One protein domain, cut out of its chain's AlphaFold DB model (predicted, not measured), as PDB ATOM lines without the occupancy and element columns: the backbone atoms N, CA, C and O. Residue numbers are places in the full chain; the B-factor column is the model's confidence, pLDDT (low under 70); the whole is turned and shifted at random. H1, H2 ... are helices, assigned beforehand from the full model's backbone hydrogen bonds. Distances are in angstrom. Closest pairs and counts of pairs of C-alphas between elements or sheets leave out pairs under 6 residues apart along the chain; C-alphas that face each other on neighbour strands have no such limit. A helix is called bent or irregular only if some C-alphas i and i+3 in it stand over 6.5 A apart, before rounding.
ATOM      1  N   ASP A  70     -56.167   6.157  17.630       90.88
ATOM      2  CA  ASP A  70     -56.156   6.010  16.167       90.88
ATOM      3  C   ASP A  70     -54.957   6.726  15.526       90.88
ATOM      4  O   ASP A  70     -54.330   6.212  14.595       90.88
ATOM      5  N   GLN A  71     -54.578   7.879  16.076       92.69
ATOM      6  CA  GLN A  71     -53.444   8.660  15.595       92.69
ATOM      7  C   GLN A  71     -52.111   8.011  15.971       92.69
ATOM      8  O   GLN A  71     -51.177   8.042  15.170       92.69
ATOM      9  N   VAL A  72     -52.039   7.342  17.129       91.69
ATOM     10  CA  VAL A  72     -50.857   6.554  17.526       91.69
ATOM     11  C   VAL A  72     -50.659   5.411  16.536       91.69
ATOM     12  O   VAL A  72     -49.565   5.245  15.995       91.69
ATOM     13  N   TYR A  73     -51.727   4.662  16.244       94.56
ATOM     14  CA  TYR A  73     -51.672   3.575  15.270       94.56
ATOM     15  C   TYR A  73     -51.245   4.079  13.891       94.56
ATOM     16  O   TYR A  73     -50.383   3.467  13.264       94.56
ATOM     17  N   CYS A  74     -51.768   5.224  13.444       95.69
ATOM     18  CA  CYS A  74     -51.370   5.837  12.180       95.69
ATOM     19  C   CYS A  74     -49.858   6.121  12.118       95.69
ATOM     20  O   CYS A  74     -49.211   5.743  11.141       95.69
ATOM     21  N   ILE A  75     -49.276   6.709  13.170       96.38
ATOM     22  CA  ILE A  75     -47.831   6.988  13.244       96.38
ATOM     23  C   ILE A  75     -47.012   5.693  13.223       96.38
ATOM     24  O   ILE A  75     -46.007   5.614  12.512       96.38
ATOM     25  N   VAL A  76     -47.440   4.663  13.958       96.69
ATOM     26  CA  VAL A  76     -46.755   3.360  13.982       96.69
ATOM     27  C   VAL A  76     -46.801   2.692  12.607       96.69
ATOM     28  O   VAL A  76     -45.761   2.262  12.103       96.69
ATOM     29  N   TYR A  77     -47.966   2.648  11.955       97.69
ATOM     30  CA  TYR A  77     -48.088   2.110  10.597       97.69
ATOM     31  C   TYR A  77     -47.242   2.896   9.597       97.69
ATOM     32  O   TYR A  77     -46.597   2.296   8.734       97.69
ATOM     33  N   LEU A  78     -47.182   4.219   9.739       97.50
ATOM     34  CA  LEU A  78     -46.347   5.062   8.896       97.50
ATOM     35  C   LEU A  78     -44.855   4.788   9.119       97.50
ATOM     36  O   LEU A  78     -44.112   4.689   8.150       97.50
ATOM     37  N   ALA A  79     -44.410   4.584  10.361       98.06
ATOM     38  CA  ALA A  79     -43.027   4.207  10.659       98.06
ATOM     39  C   ALA A  79     -42.657   2.837  10.063       98.06
ATOM     40  O   ALA A  79     -41.571   2.676   9.496       98.06
ATOM     41  N   ILE A  80     -43.566   1.859  10.127       98.19
ATOM     42  CA  ILE A  80     -43.387   0.551   9.476       98.19
ATOM     43  C   ILE A  80     -43.281   0.733   7.958       98.19
ATOM     44  O   ILE A  80     -42.351   0.221   7.336       98.19
ATOM     45  N   PHE A  81     -44.185   1.512   7.364       98.12
ATOM     46  CA  PHE A  81     -44.170   1.811   5.935       98.12
ATOM     47  C   PHE A  81     -42.867   2.500   5.500       98.12
ATOM     48  O   PHE A  81     -42.228   2.055   4.547       98.12
ATOM     49  N   ILE A  82     -42.411   3.517   6.235       98.00
ATOM     50  CA  ILE A  82     -41.129   4.203   6.008       98.00
ATOM     51  C   ILE A  82     -39.962   3.213   6.125       98.00
ATOM     52  O   ILE A  82     -39.033   3.273   5.323       98.00
ATOM     53  N   THR A  83     -40.017   2.257   7.055       97.94
ATOM     54  CA  THR A  83     -38.994   1.206   7.193       97.94
ATOM     55  C   THR A  83     -38.942   0.287   5.975       97.94
ATOM     56  O   THR A  83     -37.859  -0.030   5.474       97.94
ATOM     57  N   ILE A  84     -40.103  -0.106   5.449       97.75
ATOM     58  CA  ILE A  84     -40.190  -0.894   4.214       97.75
ATOM     59  C   ILE A  84     -39.640  -0.082   3.037       97.75
ATOM     60  O   ILE A  84     -38.807  -0.584   2.280       97.75
ATOM     61  N   LEU A  85     -40.031   1.191   2.910       97.56
ATOM     62  CA  LEU A  85     -39.501   2.084   1.879       97.56
ATOM     63  C   LEU A  85     -37.983   2.252   1.989       97.56
ATOM     64  O   LEU A  85     -37.302   2.172   0.972       97.56
ATOM     65  N   ARG A  86     -37.438   2.408   3.200       96.50
ATOM     66  CA  ARG A  86     -35.991   2.480   3.452       96.50
ATOM     67  C   ARG A  86     -35.273   1.239   2.937       96.50
ATOM     68  O   ARG A  86     -34.205   1.359   2.327       96.50
ATOM     69  N   TYR A  87     -35.831   0.059   3.201       95.81
ATOM     70  CA  TYR A  87     -35.272  -1.211   2.747       95.81
ATOM     71  C   TYR A  87     -35.297  -1.321   1.215       95.81
ATOM     72  O   TYR A  87     -34.291  -1.684   0.596       95.81
ATOM     73  N   LEU A  88     -36.419  -0.956   0.589       97.00
ATOM     74  CA  LEU A  88     -36.552  -0.935  -0.869       97.00
ATOM     75  C   LEU A  88     -35.603   0.089  -1.505       97.00
ATOM     76  O   LEU A  88     -34.911  -0.248  -2.460       97.00
ATOM     77  N   PHE A  89     -35.499   1.291  -0.942       96.56
ATOM     78  CA  PHE A  89     -34.582   2.341  -1.388       96.56
ATOM     79  C   PHE A  89     -33.129   1.862  -1.358       96.56
ATOM     80  O   PHE A  89     -32.386   2.050  -2.321       96.56
ATOM     81  N   GLU A  90     -32.725   1.154  -0.301       94.81
ATOM     82  CA  GLU A  90     -31.385   0.573  -0.249       94.81
ATOM     83  C   GLU A  90     -31.134  -0.406  -1.389       94.81
ATOM     84  O   GLU A  90     -30.103  -0.354  -2.062       94.81
ATOM     85  N   LYS A  91     -32.078  -1.329  -1.576       94.25
ATOM     86  CA  LYS A  91     -31.931  -2.436  -2.512       94.25
ATOM     87  C   LYS A  91     -31.982  -1.960  -3.960       94.25
ATOM     88  O   LYS A  91     -31.201  -2.453  -4.770       94.25
ATOM     89  N   LEU A  92     -32.894  -1.041  -4.264       95.75
ATOM     90  CA  LEU A  92     -33.209  -0.605  -5.622       95.75
ATOM     91  C   LEU A  92     -32.380   0.599  -6.071       95.75
ATOM     92  O   LEU A  92     -32.098   0.706  -7.258       95.75
ATOM     93  N   ILE A  93     -31.987   1.490  -5.155       95.44
ATOM     94  CA  ILE A  93     -31.296   2.744  -5.494       95.44
ATOM     95  C   ILE A  93     -29.865   2.728  -4.954       95.44
ATOM     96  O   ILE A  93     -28.916   2.868  -5.726       95.44
ATOM     97  N   CYS A  94     -29.666   2.490  -3.654       93.56
ATOM     98  CA  CYS A  94     -28.322   2.592  -3.074       93.56
ATOM     99  C   CYS A  94     -27.361   1.527  -3.607       93.56
ATOM    100  O   CYS A  94     -26.242   1.863  -3.984       93.56
ATOM    101  N   LYS A  95     -27.766   0.251  -3.661       90.88
ATOM    102  CA  LYS A  95     -26.902  -0.835  -4.156       90.88
ATOM    103  C   LYS A  95     -26.372  -0.582  -5.574       90.88
ATOM    104  O   LYS A  95     -25.150  -0.600  -5.720       90.88
ATOM    105  N   PRO A  96     -27.206  -0.323  -6.602       92.50
ATOM    106  CA  PRO A  96     -26.686  -0.059  -7.944       92.50
ATOM    107  C   PRO A  96     -25.800   1.189  -7.993       92.50
ATOM    108  O   PRO A  96     -24.738   1.135  -8.609       92.50
ATOM    109  N   LEU A  97     -26.154   2.265  -7.276       92.44
ATOM    110  CA  LEU A  97     -25.316   3.468  -7.198       92.44
ATOM    111  C   LEU A  97     -23.943   3.185  -6.581       92.44
ATOM    112  O   LEU A  97     -22.930   3.655  -7.085       92.44
ATOM    113  N   VAL A  98     -23.885   2.382  -5.520       92.12
ATOM    114  CA  VAL A  98     -22.629   2.007  -4.856       92.12
ATOM    115  C   VAL A  98     -21.716   1.194  -5.781       92.12
ATOM    116  O   VAL A  98     -20.496   1.376  -5.741       92.12
ATOM    117  N   TYR A  99     -22.280   0.290  -6.594       89.19
ATOM    118  CA  TYR A  99     -21.511  -0.459  -7.593       89.19
ATOM    119  C   TYR A  99     -21.019   0.450  -8.718       89.19
ATOM    120  O   TYR A  99     -19.848   0.372  -9.079       89.19
ATOM    121  N   TRP A 100     -21.884   1.334  -9.217       92.12
ATOM    122  CA  TRP A 100     -21.554   2.265 -10.293       92.12
ATOM    123  C   TRP A 100     -20.474   3.280  -9.887       92.12
ATOM    124  O   TRP A 100     -19.555   3.541 -10.655       92.12
ATOM    125  N   LEU A 101     -20.526   3.786  -8.651       91.94
ATOM    126  CA  LEU A 101     -19.553   4.742  -8.107       91.94
ATOM    127  C   LEU A 101     -18.244   4.097  -7.618       91.94
ATOM    128  O   LEU A 101     -17.328   4.814  -7.220       91.94
ATOM    129  N   GLY A 102     -18.142   2.763  -7.581       90.31
ATOM    130  CA  GLY A 102     -16.914   2.071  -7.167       90.31
ATOM    131  C   GLY A 102     -16.468   2.361  -5.724       90.31
ATOM    132  O   GLY A 102     -15.272   2.365  -5.438       90.31
ATOM    133  N   LEU A 103     -17.406   2.617  -4.803       89.88
ATOM    134  CA  LEU A 103     -17.082   3.078  -3.443       89.88
ATOM    135  C   LEU A 103     -16.244   2.066  -2.641       89.88
ATOM    136  O   LEU A 103     -16.381   0.849  -2.792       89.88
ATOM    137  N   LYS A 104     -15.415   2.557  -1.711       88.56
ATOM    138  CA  LYS A 104     -14.643   1.710  -0.783       88.56
ATOM    139  C   LYS A 104     -15.565   1.021   0.223       88.56
ATOM    140  O   LYS A 104     -16.615   1.549   0.576       88.56
ATOM    141  N   ALA A 105     -15.158  -0.136   0.750       84.25
ATOM    142  CA  ALA A 105     -15.989  -0.975   1.627       84.25
ATOM    143  C   ALA A 105     -16.564  -0.249   2.863       84.25
ATOM    144  O   ALA A 105     -17.689  -0.535   3.271       84.25
ATOM    145  N   ILE A 106     -15.815   0.696   3.445       83.00
ATOM    146  CA  ILE A 106     -16.275   1.521   4.574       83.00
ATOM    147  C   ILE A 106     -17.407   2.459   4.136       83.00
ATOM    148  O   ILE A 106     -18.419   2.564   4.828       83.00
ATOM    149  N   ASP A 107     -17.262   3.094   2.975       87.25
ATOM    150  CA  ASP A 107     -18.238   4.047   2.445       87.25
ATOM    151  C   ASP A 107     -19.503   3.331   1.964       87.25
ATOM    152  O   ASP A 107     -20.605   3.824   2.196       87.25
ATOM    153  N   LYS A 108     -19.375   2.107   1.424       87.00
ATOM    154  CA  LYS A 108     -20.528   1.259   1.062       87.00
ATOM    155  C   LYS A 108     -21.484   1.030   2.235       87.00
ATOM    156  O   LYS A 108     -22.687   0.959   2.020       87.00
ATOM    157  N   LYS A 109     -20.959   0.903   3.461       85.88
ATOM    158  CA  LYS A 109     -21.773   0.663   4.666       85.88
ATOM    159  C   LYS A 109     -22.478   1.921   5.177       85.88
ATOM    160  O   LYS A 109     -23.529   1.807   5.788       85.88
ATOM    161  N   LYS A 110     -21.903   3.105   4.947       88.69
ATOM    162  CA  LYS A 110     -22.432   4.387   5.453       88.69
ATOM    163  C   LYS A 110     -23.333   5.098   4.445       88.69
ATOM    164  O   LYS A 110     -24.234   5.831   4.833       88.69
ATOM    165  N   PHE A 111     -23.087   4.883   3.155       91.38
ATOM    166  CA  PHE A 111     -23.793   5.561   2.075       91.38
ATOM    167  C   PHE A 111     -25.324   5.396   2.130       91.38
ATOM    168  O   PHE A 111     -26.004   6.412   1.993       91.38
ATOM    169  N   PRO A 112     -25.894   4.196   2.378       92.25
ATOM    170  CA  PRO A 112     -27.346   4.032   2.397       92.25
ATOM    171  C   PRO A 112     -28.066   4.892   3.439       92.25
ATOM    172  O   PRO A 112     -29.119   5.445   3.134       92.25
ATOM    173  N   GLU A 113     -27.485   5.039   4.636       91.88
ATOM    174  CA  GLU A 113     -28.023   5.895   5.700       91.88
ATOM    175  C   GLU A 113     -28.076   7.359   5.239       91.88
ATOM    176  O   GLU A 113     -29.131   7.996   5.289       91.88
ATOM    177  N   SER A 114     -26.953   7.888   4.742       93.00
ATOM    178  CA  SER A 114     -26.858   9.283   4.294       93.00
ATOM    179  C   SER A 114     -27.749   9.572   3.088       93.00
ATOM    180  O   SER A 114     -28.415  10.606   3.050       93.00
ATOM    181  N   ALA A 115     -27.791   8.662   2.112       95.50
ATOM    182  CA  ALA A 115     -28.620   8.805   0.920       95.50
ATOM    183  C   ALA A 115     -30.115   8.800   1.271       95.50
ATOM    184  O   ALA A 115     -30.864   9.633   0.762       95.50
ATOM    185  N   TRP A 116     -30.537   7.918   2.183       96.25
ATOM    186  CA  TRP A 116     -31.917   7.883   2.662       96.25
ATOM    187  C   TRP A 116     -32.321   9.172   3.376       96.25
ATOM    188  O   TRP A 116     -33.367   9.742   3.069       96.25
ATOM    189  N   LYS A 117     -31.479   9.654   4.298       94.69
ATOM    190  CA  LYS A 117     -31.728  10.908   5.020       94.69
ATOM    191  C   LYS A 117     -31.802  12.087   4.056       94.69
ATOM    192  O   LYS A 117     -32.733  12.875   4.148       94.69
ATOM    193  N   CYS A 118     -30.879  12.172   3.099       96.75
ATOM    194  CA  CYS A 118     -30.901  13.200   2.058       96.75
ATOM    195  C   CYS A 118     -32.219  13.174   1.267       96.75
ATOM    196  O   CYS A 118     -32.889  14.200   1.155       96.75
ATOM    197  N   PHE A 119     -32.628  11.997   0.786       96.75
ATOM    198  CA  PHE A 119     -33.877  11.821   0.048       96.75
ATOM    199  C   PHE A 119     -35.100  12.250   0.868       96.75
ATOM    200  O   PHE A 119     -35.883  13.091   0.426       96.75
ATOM    201  N   PHE A 120     -35.244  11.720   2.084       96.94
ATOM    202  CA  PHE A 120     -36.404  11.991   2.927       96.94
ATOM    203  C   PHE A 120     -36.477  13.459   3.371       96.94
ATOM    204  O   PHE A 120     -37.540  14.084   3.300       96.94
ATOM    205  N   TYR A 121     -35.348  14.036   3.796       95.88
ATOM    206  CA  TYR A 121     -35.305  15.438   4.199       95.88
ATOM    207  C   TYR A 121     -35.543  16.382   3.029       95.88
ATOM    208  O   TYR A 121     -36.229  17.376   3.218       95.88
ATOM    209  N   THR A 122     -35.070  16.062   1.822       97.81
ATOM    210  CA  THR A 122     -35.376  16.877   0.635       97.81
ATOM    211  C   THR A 122     -36.881  16.905   0.374       97.81
ATOM    212  O   THR A 122     -37.456  17.983   0.258       97.81
ATOM    213  N   LEU A 123     -37.544  15.742   0.360       97.44
ATOM    214  CA  LEU A 123     -38.992  15.666   0.134       97.44
ATOM    215  C   LEU A 123     -39.794  16.416   1.201       97.44
ATOM    216  O   LEU A 123     -40.677  17.209   0.876       97.44
ATOM    217  N   THR A 124     -39.482  16.181   2.474       96.19
ATOM    218  CA  THR A 124     -40.205  16.826   3.577       96.19
ATOM    219  C   THR A 124     -39.914  18.316   3.673       96.19
ATOM    220  O   THR A 124     -40.833  19.083   3.930       96.19
ATOM    221  N   TRP A 125     -38.683  18.753   3.401       96.31
ATOM    222  CA  TRP A 125     -38.343  20.172   3.328       96.31
ATOM    223  C   TRP A 125     -39.084  20.865   2.183       96.31
ATOM    224  O   TRP A 125     -39.699  21.905   2.406       96.31
ATOM    225  N   SER A 126     -39.111  20.274   0.983       97.56
ATOM    226  CA  SER A 126     -39.875  20.825  -0.142       97.56
ATOM    227  C   SER A 126     -41.370  20.905   0.165       97.56
ATOM    228  O   SER A 126     -42.007  21.903  -0.169       97.56
ATOM    229  N   TYR A 127     -41.930  19.901   0.848       96.88
ATOM    230  CA  TYR A 127     -43.328  19.939   1.270       96.88
ATOM    231  C   TYR A 127     -43.580  21.004   2.354       96.88
ATOM    232  O   TYR A 127     -44.558  21.744   2.248       96.88
ATOM    233  N   SER A 128     -42.675  21.182   3.326       95.25
ATOM    234  CA  SER A 128     -42.735  22.299   4.283       95.25
ATOM    235  C   SER A 128     -42.720  23.654   3.580       95.25
ATOM    236  O   SER A 128     -43.531  24.514   3.908       95.25
ATOM    237  N   VAL A 129     -41.823  23.853   2.609       95.56
ATOM    238  CA  VAL A 129     -41.741  25.104   1.838       95.56
ATOM    239  C   VAL A 129     -43.038  25.342   1.071       95.56
ATOM    240  O   VAL A 129     -43.572  26.447   1.104       95.56
ATOM    241  N   TYR A 130     -43.584  24.306   0.430       96.06
ATOM    242  CA  TYR A 130     -44.886  24.390  -0.224       96.06
ATOM    243  C   TYR A 130     -45.984  24.853   0.746       96.06
ATOM    244  O   TYR A 130     -46.697  25.816   0.452       96.06
ATOM    245  N   LEU A 131     -46.085  24.224   1.920       95.12
ATOM    246  CA  LEU A 131     -47.096  24.584   2.911       95.12
ATOM    247  C   LEU A 131     -46.909  26.001   3.452       95.12
ATOM    248  O   LEU A 131     -47.870  26.755   3.469       95.12
ATOM    249  N   LEU A 132     -45.699  26.363   3.875       93.06
ATOM    250  CA  LEU A 132     -45.438  27.610   4.602       93.06
ATOM    251  C   LEU A 132     -45.293  28.850   3.717       93.06
ATOM    252  O   LEU A 132     -45.305  29.955   4.252       93.06
ATOM    253  N   HIS A 133     -45.076  28.679   2.412       90.94
ATOM    254  CA  HIS A 133     -44.875  29.797   1.489       90.94
ATOM    255  C   HIS A 133     -46.013  29.948   0.483       90.94
ATOM    256  O   HIS A 133     -46.402  31.069   0.167       90.94
ATOM    257  N   TYR A 134     -46.513  28.833  -0.060       91.44
ATOM    258  CA  TYR A 134     -47.473  28.861  -1.166       91.44
ATOM    259  C   TYR A 134     -48.903  28.588  -0.718       91.44
ATOM    260  O   TYR A 134     -49.836  29.133  -1.303       91.44
ATOM    261  N   ARG A 135     -49.092  27.719   0.282       92.75
ATOM    262  CA  ARG A 135     -50.433  27.360   0.756       92.75
ATOM    263  C   ARG A 135     -50.900  28.220   1.923       92.75
ATOM    264  O   ARG A 135     -52.043  28.665   1.924       92.75
ATOM    265  N   TYR A 136     -50.020  28.434   2.886       89.38
ATOM    266  CA  TYR A 136     -50.212  29.315   4.024       89.38
ATOM    267  C   TYR A 136     -49.128  30.385   3.959       89.38
ATOM    268  O   TYR A 136     -47.981  30.052   3.698       89.38
ATOM    269  N   SER A 137     -49.450  31.648   4.229       89.75
ATOM    270  CA  SER A 137     -48.453  32.732   4.260       89.75
ATOM    271  C   SER A 137     -47.648  32.757   5.567       89.75
ATOM    272  O   SER A 137     -47.159  33.803   5.977       89.75
ATOM    273  N   TYR A 138     -47.521  31.619   6.259       89.19
ATOM    274  CA  TYR A 138     -46.936  31.539   7.603       89.19
ATOM    275  C   TYR A 138     -45.444  31.872   7.638       89.19
ATOM    276  O   TYR A 138     -44.937  32.284   8.677       89.19
ATOM    277  N   PHE A 139     -44.718  31.698   6.531       85.69
ATOM    278  CA  PHE A 139     -43.308  32.078   6.475       85.69
ATOM    279  C   PHE A 139     -43.122  33.604   6.464       85.69
ATOM    280  O   PHE A 139     -42.227  34.118   7.129       85.69
ATOM    281  N   GLN A 140     -43.961  34.325   5.719       87.50
ATOM    282  CA  GLN A 140     -43.925  35.786   5.599       87.50
ATOM    283  C   GLN A 140     -44.643  36.470   6.760       87.50
ATOM    284  O   GLN A 140     -44.203  37.514   7.237       87.50
ATOM    285  N   GLU A 141     -45.733  35.863   7.226       84.12
ATOM    286  CA  GLU A 141     -46.622  36.390   8.253       84.12
ATOM    287  C   GLU A 141     -46.842  35.333   9.350       84.12
ATOM    288  O   GLU A 141     -47.920  34.737   9.452       84.12
ATOM    289  N   PRO A 142     -45.832  35.083  10.210       83.88
ATOM    290  CA  PRO A 142     -45.891  34.016  11.212       83.88
ATOM    291  C   PRO A 142     -47.023  34.173  12.223       83.88
ATOM    292  O   PRO A 142     -47.438  33.194  12.828       83.88
ATOM    293  N   TYR A 143     -47.535  35.390  12.420       80.94
ATOM    294  CA  TYR A 143     -48.623  35.656  13.358       80.94
ATOM    295  C   TYR A 143     -49.957  35.026  12.922       80.94
ATOM    296  O   TYR A 143     -50.809  34.784  13.776       80.94
ATOM    297  N   LEU A 144     -50.121  34.708  11.631       83.56
ATOM    298  CA  LEU A 144     -51.332  34.080  11.095       83.56
ATOM    299  C   LEU A 144     -51.555  32.655  11.616       83.56
ATOM    300  O   LEU A 144     -52.679  32.171  11.572       83.56
ATOM    301  N   ILE A 145     -50.526  31.984  12.152       84.44
ATOM    302  CA  ILE A 145     -50.692  30.651  12.765       84.44
ATOM    303  C   ILE A 145     -51.613  30.681  13.992       84.44
ATOM    304  O   ILE A 145     -52.145  29.645  14.384       84.44
ATOM    305  N   TRP A 146     -51.762  31.857  14.605       82.19
ATOM    306  CA  TRP A 146     -52.608  32.095  15.771       82.19
ATOM    307  C   TRP A 146     -53.945  32.736  15.403       82.19
ATOM    308  O   TRP A 146     -54.716  33.089  16.297       82.19
ATOM    309  N   ASP A 147     -54.206  32.963  14.115       81.00
ATOM    310  CA  ASP A 147     -55.481  33.530  13.705       81.00
ATOM    311  C   ASP A 147     -56.595  32.510  13.937       81.00
ATOM    312  O   ASP A 147     -56.429  31.319  13.678       81.00
ATOM    313  N   ASP A 148     -57.686  32.981  14.536       79.88
ATOM    314  CA  ASP A 148     -58.812  32.176  15.016       79.88
ATOM    315  C   ASP A 148     -58.464  31.021  15.972       79.88
ATOM    316  O   ASP A 148     -59.345  30.221  16.281       79.88
ATOM    317  N   TRP A 149     -57.228  30.924  16.483       82.31
ATOM    318  CA  TRP A 149     -56.809  29.801  17.327       82.31
ATOM    319  C   TRP A 149     -57.720  29.631  18.549       82.31
ATOM    320  O   TRP A 149     -58.007  30.577  19.284       82.31
ATOM    321  N   SER A 150     -58.130  28.387  18.793       81.56
ATOM    322  CA  SER A 150     -58.916  27.993  19.957       81.56
ATOM    323  C   SER A 150     -58.458  26.621  20.454       81.56
ATOM    324  O   SER A 150     -58.187  25.757  19.612       81.56
ATOM    325  N   PRO A 151     -58.466  26.367  21.775       78.50
ATOM    326  CA  PRO A 151     -58.173  25.055  22.347       78.50
ATOM    327  C   PRO A 151     -58.876  23.904  21.620       78.50
ATOM    328  O   PRO A 151     -60.099  23.922  21.451       78.50
ATOM    329  N   GLY A 152     -58.120  22.889  21.197       77.19
ATOM    330  CA  GLY A 152     -58.682  21.709  20.536       77.19
ATOM    331  C   GLY A 152     -59.182  21.942  19.104       77.19
ATOM    332  O   GLY A 152     -59.893  21.083  18.570       77.19
ATOM    333  N   MET A 153     -58.806  23.056  18.466       83.56
ATOM    334  CA  MET A 153     -59.149  23.349  17.072       83.56
ATOM    335  C   MET A 153     -58.787  22.185  16.133       83.56
ATOM    336  O   MET A 153     -57.784  21.477  16.290       83.56
ATOM    337  N   HIS A 154     -59.620  21.992  15.109       85.75
ATOM    338  CA  HIS A 154     -59.351  21.038  14.044       85.75
ATOM    339  C   HIS A 154     -58.123  21.459  13.219       85.75
ATOM    340  O   HIS A 154     -58.137  22.490  12.552       85.75
ATOM    341  N   ILE A 155     -57.090  20.615  13.193       88.38
ATOM    342  CA  ILE A 155     -55.896  20.850  12.374       88.38
ATOM    343  C   ILE A 155     -56.183  20.454  10.919       88.38
ATOM    344  O   ILE A 155     -56.567  19.304  10.671       88.38
ATOM    345  N   PRO A 156     -55.941  21.350   9.945       91.69
ATOM    346  CA  PRO A 156     -55.983  21.019   8.525       91.69
ATOM    347  C   PRO A 156     -55.173  19.759   8.183       91.69
ATOM    348  O   PRO A 156     -54.075  19.533   8.698       91.69
ATOM    349  N   PHE A 157     -55.717  18.907   7.312       93.88
ATOM    350  CA  PHE A 157     -55.137  17.589   7.024       93.88
ATOM    351  C   PHE A 157     -53.696  17.656   6.498       93.88
ATOM    352  O   PHE A 157     -52.870  16.810   6.827       93.88
ATOM    353  N   ASP A 158     -53.383  18.667   5.699       95.00
ATOM    354  CA  ASP A 158     -52.053  18.910   5.150       95.00
ATOM    355  C   ASP A 158     -51.008  19.181   6.249       95.00
ATOM    356  O   ASP A 158     -49.978  18.502   6.287       95.00
ATOM    357  N   ILE A 159     -51.305  20.061   7.208       93.56
ATOM    358  CA  ILE A 159     -50.447  20.312   8.378       93.56
ATOM    359  C   ILE A 159     -50.366  19.052   9.250       93.56
ATOM    360  O   ILE A 159     -49.273  18.619   9.622       93.56
ATOM    361  N   LYS A 160     -51.506  18.403   9.518       94.00
ATOM    362  CA  LYS A 160     -51.562  17.154  10.293       94.00
ATOM    363  C   LYS A 160     -50.679  16.064   9.677       94.00
ATOM    364  O   LYS A 160     -49.928  15.403  10.393       94.00
ATOM    365  N   SER A 161     -50.726  15.896   8.355       95.62
ATOM    366  CA  SER A 161     -49.906  14.911   7.645       95.62
ATOM    367  C   SER A 161     -48.410  15.155   7.848       95.62
ATOM    368  O   SER A 161     -47.671  14.195   8.050       95.62
ATOM    369  N   MET A 162     -47.968  16.416   7.900       95.69
ATOM    370  CA  MET A 162     -46.569  16.750   8.172       95.69
ATOM    371  C   MET A 162     -46.121  16.326   9.563       95.69
ATOM    372  O   MET A 162     -45.074  15.691   9.693       95.69
ATOM    373  N   TYR A 163     -46.927  16.606  10.587       95.25
ATOM    374  CA  TYR A 163     -46.651  16.132  11.943       95.25
ATOM    375  C   TYR A 163     -46.506  14.608  11.986       95.25
ATOM    376  O   TYR A 163     -45.573  14.083  12.596       95.25
ATOM    377  N   PHE A 164     -47.393  13.890  11.296       96.38
ATOM    378  CA  PHE A 164     -47.430  12.430  11.334       96.38
ATOM    379  C   PHE A 164     -46.252  11.831  10.569       96.38
ATOM    380  O   PHE A 164     -45.596  10.931  11.088       96.38
ATOM    381  N   ILE A 165     -45.933  12.367   9.385       97.19
ATOM    382  CA  ILE A 165     -44.772  11.974   8.574       97.19
ATOM    383  C   ILE A 165     -43.471  12.187   9.346       97.19
ATOM    384  O   ILE A 165     -42.646  11.275   9.391       97.19
ATOM    385  N   GLN A 166     -43.296  13.343   9.992       96.94
ATOM    386  CA  GLN A 166     -42.100  13.617  10.790       96.94
ATOM    387  C   GLN A 166     -42.012  12.688  12.003       96.94
ATOM    388  O   GLN A 166     -40.977  12.058  12.222       96.94
ATOM    389  N   CYS A 167     -43.100  12.532  12.760       96.81
ATOM    390  CA  CYS A 167     -43.126  11.647  13.922       96.81
ATOM    391  C   CYS A 167     -42.842  10.182  13.531       96.81
ATOM    392  O   CYS A 167     -41.976   9.533  14.120       96.81
ATOM    393  N   GLY A 168     -43.481   9.687  12.465       97.44
ATOM    394  CA  GLY A 168     -43.248   8.349  11.918       97.44
ATOM    395  C   GLY A 168     -41.817   8.153  11.410       97.44
ATOM    396  O   GLY A 168     -41.229   7.091  11.615       97.44
ATOM    397  N   PHE A 169     -41.213   9.180  10.809       97.44
ATOM    398  CA  PHE A 169     -39.814   9.138  10.390       97.44
ATOM    399  C   PHE A 169     -38.840   9.097  11.564       97.44
ATOM    400  O   PHE A 169     -37.864   8.349  11.510       97.44
ATOM    401  N   TYR A 170     -39.085   9.856  12.633       96.94
ATOM    402  CA  TYR A 170     -38.250   9.795  13.832       96.94
ATOM    403  C   TYR A 170     -38.401   8.458  14.563       96.94
ATOM    404  O   TYR A 170     -37.395   7.896  14.996       96.94
ATOM    405  N   LEU A 171     -39.608   7.883  14.600       97.75
ATOM    406  CA  LEU A 171     -39.823   6.529  15.111       97.75
ATOM    407  C   LEU A 171     -39.084   5.477  14.265       97.75
ATOM    408  O   LEU A 171     -38.373   4.630  14.808       97.75
ATOM    409  N   HIS A 172     -39.171   5.573  12.934       97.00
ATOM    410  CA  HIS A 172     -38.342   4.771  12.030       97.00
ATOM    411  C   HIS A 172     -36.846   4.995  12.286       97.00
ATOM    412  O   HIS A 172     -36.090   4.033  12.300       97.00
ATOM    413  N   SER A 173     -36.403   6.230  12.525       96.12
ATOM    414  CA  SER A 173     -34.990   6.563  12.754       96.12
ATOM    415  C   SER A 173     -34.453   5.972  14.058       96.12
ATOM    416  O   SER A 173     -33.283   5.595  14.108       96.12
ATOM    417  N   VAL A 174     -35.290   5.820  15.092       97.06
ATOM    418  CA  VAL A 174     -34.946   5.047  16.299       97.06
ATOM    419  C   VAL A 174     -34.684   3.588  15.927       97.06
ATOM    420  O   VAL A 174     -33.611   3.066  16.227       97.06
ATOM    421  N   TYR A 175     -35.615   2.944  15.217       96.94
ATOM    422  CA  TYR A 175     -35.438   1.565  14.748       96.94
ATOM    423  C   TYR A 175     -34.206   1.417  13.837       96.94
ATOM    424  O   TYR A 175     -33.396   0.509  14.023       96.94
ATOM    425  N   GLY A 176     -34.031   2.339  12.889       95.44
ATOM    426  CA  GLY A 176     -32.900   2.393  11.971       95.44
ATOM    427  C   GLY A 176     -31.581   2.494  12.725       95.44
ATOM    428  O   GLY A 176     -30.711   1.653  12.526       95.44
ATOM    429  N   THR A 177     -31.479   3.415  13.683       94.38
ATOM    430  CA  THR A 177     -30.284   3.575  14.524       94.38
ATOM    431  C   THR A 177     -29.969   2.301  15.308       94.38
ATOM    432  O   THR A 177     -28.804   1.926  15.406       94.38
ATOM    433  N   LEU A 178     -30.979   1.618  15.857       95.06
ATOM    434  CA  LEU A 178     -30.786   0.417  16.676       95.06
ATOM    435  C   LEU A 178     -30.404  -0.829  15.859       95.06
ATOM    436  O   LEU A 178     -29.608  -1.636  16.344       95.06
ATOM    437  N   TYR A 179     -30.963  -0.999  14.654       94.12
ATOM    438  CA  TYR A 179     -30.918  -2.281  13.934       94.12
ATOM    439  C   TYR A 179     -30.413  -2.221  12.486       94.12
ATOM    440  O   TYR A 179     -29.949  -3.242  11.980       94.12
ATOM    441  N   MET A 180     -30.515  -1.080  11.797       92.62
ATOM    442  CA  MET A 180     -30.168  -0.966  10.369       92.62
ATOM    443  C   MET A 180     -28.862  -0.208  10.122       92.62
ATOM    444  O   MET A 180     -28.089  -0.576   9.237       92.62
ATOM    445  N   ASP A 181     -28.629   0.862  10.873       91.06
ATOM    446  CA  ASP A 181     -27.567   1.820  10.613       91.06
ATOM    447  C   ASP A 181     -26.240   1.381  11.239       91.06
ATOM    448  O   ASP A 181     -26.162   0.624  12.213       91.06
ATOM    449  N   TYR A 182     -25.143   1.879  10.669       88.50
ATOM    450  CA  TYR A 182     -23.818   1.605  11.200       88.50
ATOM    451  C   TYR A 182     -23.635   2.315  12.546       88.50
ATOM    452  O   TYR A 182     -23.775   3.533  12.639       88.50
ATOM    453  N   LYS A 183     -23.238   1.579  13.591       89.56
ATOM    454  CA  LYS A 183     -22.988   2.164  14.914       89.56
ATOM    455  C   LYS A 183     -21.816   3.152  14.870       89.56
ATOM    456  O   LYS A 183     -20.646   2.765  14.798       89.56
ATOM    457  N   ARG A 184     -22.134   4.444  14.935       88.56
ATOM    458  CA  ARG A 184     -21.170   5.552  15.006       88.56
ATOM    459  C   ARG A 184     -20.853   5.923  16.466       88.56
ATOM    460  O   ARG A 184     -21.493   5.438  17.395       88.56
ATOM    461  N   LYS A 185     -19.830   6.758  16.690       92.00
ATOM    462  CA  LYS A 185     -19.405   7.173  18.048       92.00
ATOM    463  C   LYS A 185     -20.462   8.029  18.763       92.00
ATOM    464  O   LYS A 185     -20.533   8.016  19.983       92.00
ATOM    465  N   ASP A 186     -21.295   8.719  17.996       92.62
ATOM    466  CA  ASP A 186     -22.418   9.560  18.418       92.62
ATOM    467  C   ASP A 186     -23.732   8.778  18.617       92.62
ATOM    468  O   ASP A 186     -24.781   9.387  18.796       92.62
ATOM    469  N   PHE A 187     -23.694   7.439  18.623       93.25
ATOM    470  CA  PHE A 187     -24.877   6.565  18.682       93.25
ATOM    471  C   PHE A 187     -25.897   6.956  19.764       93.25
ATOM    472  O   PHE A 187     -27.068   7.158  19.456       93.25
ATOM    473  N   TYR A 188     -25.466   7.090  21.024       95.38
ATOM    474  CA  TYR A 188     -26.382   7.404  22.127       95.38
ATOM    475  C   TYR A 188     -26.942   8.824  22.032       95.38
ATOM    476  O   TYR A 188     -28.108   9.043  22.344       95.38
ATOM    477  N   VAL A 189     -26.127   9.773  21.567       96.88
ATOM    478  CA  VAL A 189     -26.540  11.169  21.390       96.88
ATOM    479  C   VAL A 189     -27.586  11.270  20.282       96.88
ATOM    480  O   VAL A 189     -28.607  11.925  20.471       96.88
ATOM    481  N   MET A 190     -27.389  10.570  19.163       94.75
ATOM    482  CA  MET A 190     -28.354  10.528  18.062       94.75
ATOM    483  C   MET A 190     -29.652   9.813  18.449       94.75
ATOM    484  O   MET A 190     -30.734  10.288  18.111       94.75
ATOM    485  N   LEU A 191     -29.564   8.712  19.201       95.56
ATOM    486  CA  LEU A 191     -30.743   8.009  19.704       95.56
ATOM    487  C   LEU A 191     -31.560   8.896  20.653       95.56
ATOM    488  O   LEU A 191     -32.773   9.015  20.489       95.56
ATOM    489  N   LEU A 192     -30.893   9.565  21.600       96.88
ATOM    490  CA  LEU A 192     -31.537  10.524  22.499       96.88
ATOM    491  C   LEU A 192     -32.155  11.683  21.716       96.88
ATOM    492  O   LEU A 192     -33.294  12.053  21.984       96.88
ATOM    493  N   HIS A 193     -31.439  12.222  20.727       96.56
ATOM    494  CA  HIS A 193     -31.958  13.267  19.854       96.56
ATOM    495  C   HIS A 193     -33.268  12.833  19.190       96.56
ATOM    496  O   HIS A 193     -34.236  13.577  19.270       96.56
ATOM    497  N   HIS A 194     -33.340  11.624  18.620       96.12
ATOM    498  CA  HIS A 194     -34.571  11.117  18.003       96.12
ATOM    499  C   HIS A 194     -35.735  10.985  18.992       96.12
ATOM    500  O   HIS A 194     -36.871  11.303  18.642       96.12
ATOM    501  N   VAL A 195     -35.466  10.561  20.230       95.38
ATOM    502  CA  VAL A 195     -36.489  10.503  21.287       95.38
ATOM    503  C   VAL A 195     -36.977  11.906  21.646       95.38
ATOM    504  O   VAL A 195     -38.183  12.137  21.712       95.38
ATOM    505  N   VAL A 196     -36.057  12.856  21.832       97.00
ATOM    506  CA  VAL A 196     -36.390  14.241  22.186       97.00
ATOM    507  C   VAL A 196     -37.147  14.934  21.056       97.00
ATOM    508  O   VAL A 196     -38.177  15.549  21.315       97.00
ATOM    509  N   THR A 197     -36.706  14.821  19.802       95.94
ATOM    510  CA  THR A 197     -37.408  15.442  18.668       95.94
ATOM    511  C   THR A 197     -38.800  14.857  18.480       95.94
ATOM    512  O   THR A 197     -39.745  15.610  18.263       95.94
ATOM    513  N   MET A 198     -38.954  13.537  18.617       95.25
ATOM    514  CA  MET A 198     -40.264  12.890  18.569       95.25
ATOM    515  C   MET A 198     -41.171  13.385  19.701       95.25
ATOM    516  O   MET A 198     -42.328  13.703  19.442       95.25
ATOM    517  N   ALA A 199     -40.648  13.525  20.924       93.75
ATOM    518  CA  ALA A 199     -41.396  14.079  22.050       93.75
ATOM    519  C   ALA A 199     -41.820  15.536  21.803       93.75
ATOM    520  O   ALA A 199     -42.973  15.875  22.051       93.75
ATOM    521  N   LEU A 200     -40.936  16.381  21.263       94.69
ATOM    522  CA  LEU A 200     -41.251  17.779  20.941       94.69
ATOM    523  C   LEU A 200     -42.344  17.891  19.869       94.69
ATOM    524  O   LEU A 200     -43.290  18.657  20.041       94.69
ATOM    525  N   ILE A 201     -42.247  17.105  18.793       94.12
ATOM    526  CA  ILE A 201     -43.260  17.064  17.725       94.12
ATOM    527  C   ILE A 201     -44.596  16.566  18.280       94.12
ATOM    528  O   ILE A 201     -45.646  17.143  17.996       94.12
ATOM    529  N   PHE A 202     -44.555  15.503  19.084       91.81
ATOM    530  CA  PHE A 202     -45.737  14.906  19.685       91.81
ATOM    531  C   PHE A 202     -46.444  15.875  20.632       91.81
ATOM    532  O   PHE A 202     -47.641  16.101  20.474       91.81
ATOM    533  N   VAL A 203     -45.710  16.487  21.565       91.06
ATOM    534  CA  VAL A 203     -46.266  17.477  22.496       91.06
ATOM    535  C   VAL A 203     -46.828  18.667  21.724       91.06
ATOM    536  O   VAL A 203     -47.980  19.012  21.949       91.06
ATOM    537  N   SER A 204     -46.088  19.210  20.750       90.62
ATOM    538  CA  SER A 204     -46.553  20.330  19.918       90.62
ATOM    539  C   SER A 204     -47.894  20.059  19.231       90.62
ATOM    540  O   SER A 204     -48.696  20.977  19.101       90.62
ATOM    541  N   TYR A 205     -48.145  18.828  18.788       90.50
ATOM    542  CA  TYR A 205     -49.409  18.458  18.152       90.50
ATOM    543  C   TYR A 205     -50.516  18.115  19.165       90.50
ATOM    544  O   TYR A 205     -51.705  18.349  18.917       90.50
ATOM    545  N   ALA A 206     -50.139  17.505  20.290       88.56
ATOM    546  CA  ALA A 206     -51.072  17.078  21.323       88.56
ATOM    547  C   ALA A 206     -51.652  18.264  22.103       88.56
ATOM    548  O   ALA A 206     -52.812  18.177  22.489       88.56
ATOM    549  N   THR A 207     -50.890  19.344  22.306       84.56
ATOM    550  CA  THR A 207     -51.286  20.533  23.091       84.56
ATOM    551  C   THR A 207     -51.836  21.671  22.225       84.56
ATOM    552  O   THR A 207     -51.417  22.818  22.365       84.56
ATOM    553  N   ARG A 208     -52.710  21.344  21.277       74.62
ATOM    554  CA  ARG A 208     -53.241  22.294  20.291       74.62
ATOM    555  C   ARG A 208     -54.467  23.070  20.752       74.62
ATOM    556  O   ARG A 208     -55.247  22.552  21.584       74.62
TER     557      ARG A 208
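What this domain is: This is residues 70 to 208 of the 208 residues of the protein "Hypothetical protein" of Rotaria sp. Silwood1 (UniProt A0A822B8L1). Four long helices make an elongated body: H4 lies in the middle, H5 folds back along it, H2 runs beside it with contact near the start of H4, and H1 crosses it steeply. H1 and H2 form a V whose point is one end of the body, while the short H3 and its links make the other end. The printed part has 139 residues with five named helices, H1 to H5 in chain order, and no named strand: all helix. It is only just loose, close to compact, with a radius of gyration of the C-alphas of 17.6 A and spans of 56 by 29 by 26 A.

Where its parts are: H1, residues 70 to 100, begins at C-alpha 70 (-56.156, 6.010, 16.167), spans 43.7 A and has a kink of 29 degrees near residue 90. H2, residues 105 to 135, spans 44.6 A, has a kink of 30 degrees near residue 112 and is only just irregular, with C-alphas 109 and 112 6.9 A apart. H3 is residues 142 to 146, 8.3 A long. H4, residues 157 to 180, spans 31.3 A. H5, residues 187 to 206, spans 28.3 A and ends at C-alpha 206 (-51.072, 17.078, 21.323).

How they stand to each other: H4 is the hub. H1 touches it with residues 74 to 83 alone, the same way at a steep tilt of 60 degrees; the closest C-alphas, of Ala 79 and Gly 168, are 4.3 A apart. H5 forms a helical hairpin with H4, at a shallow tilt of 21 degrees, closest at the C-alphas of Cys 167 and Met 198, 5.6 A. H2 touches H4 at a shallow tilt of 11 degrees, opposite ways, with residues 124 to 131 alone; the C-alphas of Leu 131 and Ile 159 are closest, 7.7 A. H1 and H2 touch, opposite ways at a steep tilt of 52 degrees, closest at the C-alphas of Cys 94 and Pro 112, 5.7 A. H3 touches no helix. Every O i to N i+4 pair is within hydrogen-bond range in H4 and H5, against 25 of 27 in H1, 22 of 27 in H2 and 0 of 1 in H3, where 2 of 2 O i to N i+3 pairs are.

The domain as a whole: The two C-alphas farthest apart, of Gly 102 and Ser 150, are 56.3 A apart. The printed part has no cut and no long link. Its mean pLDDT is 92.5, and no printed residue is under 70.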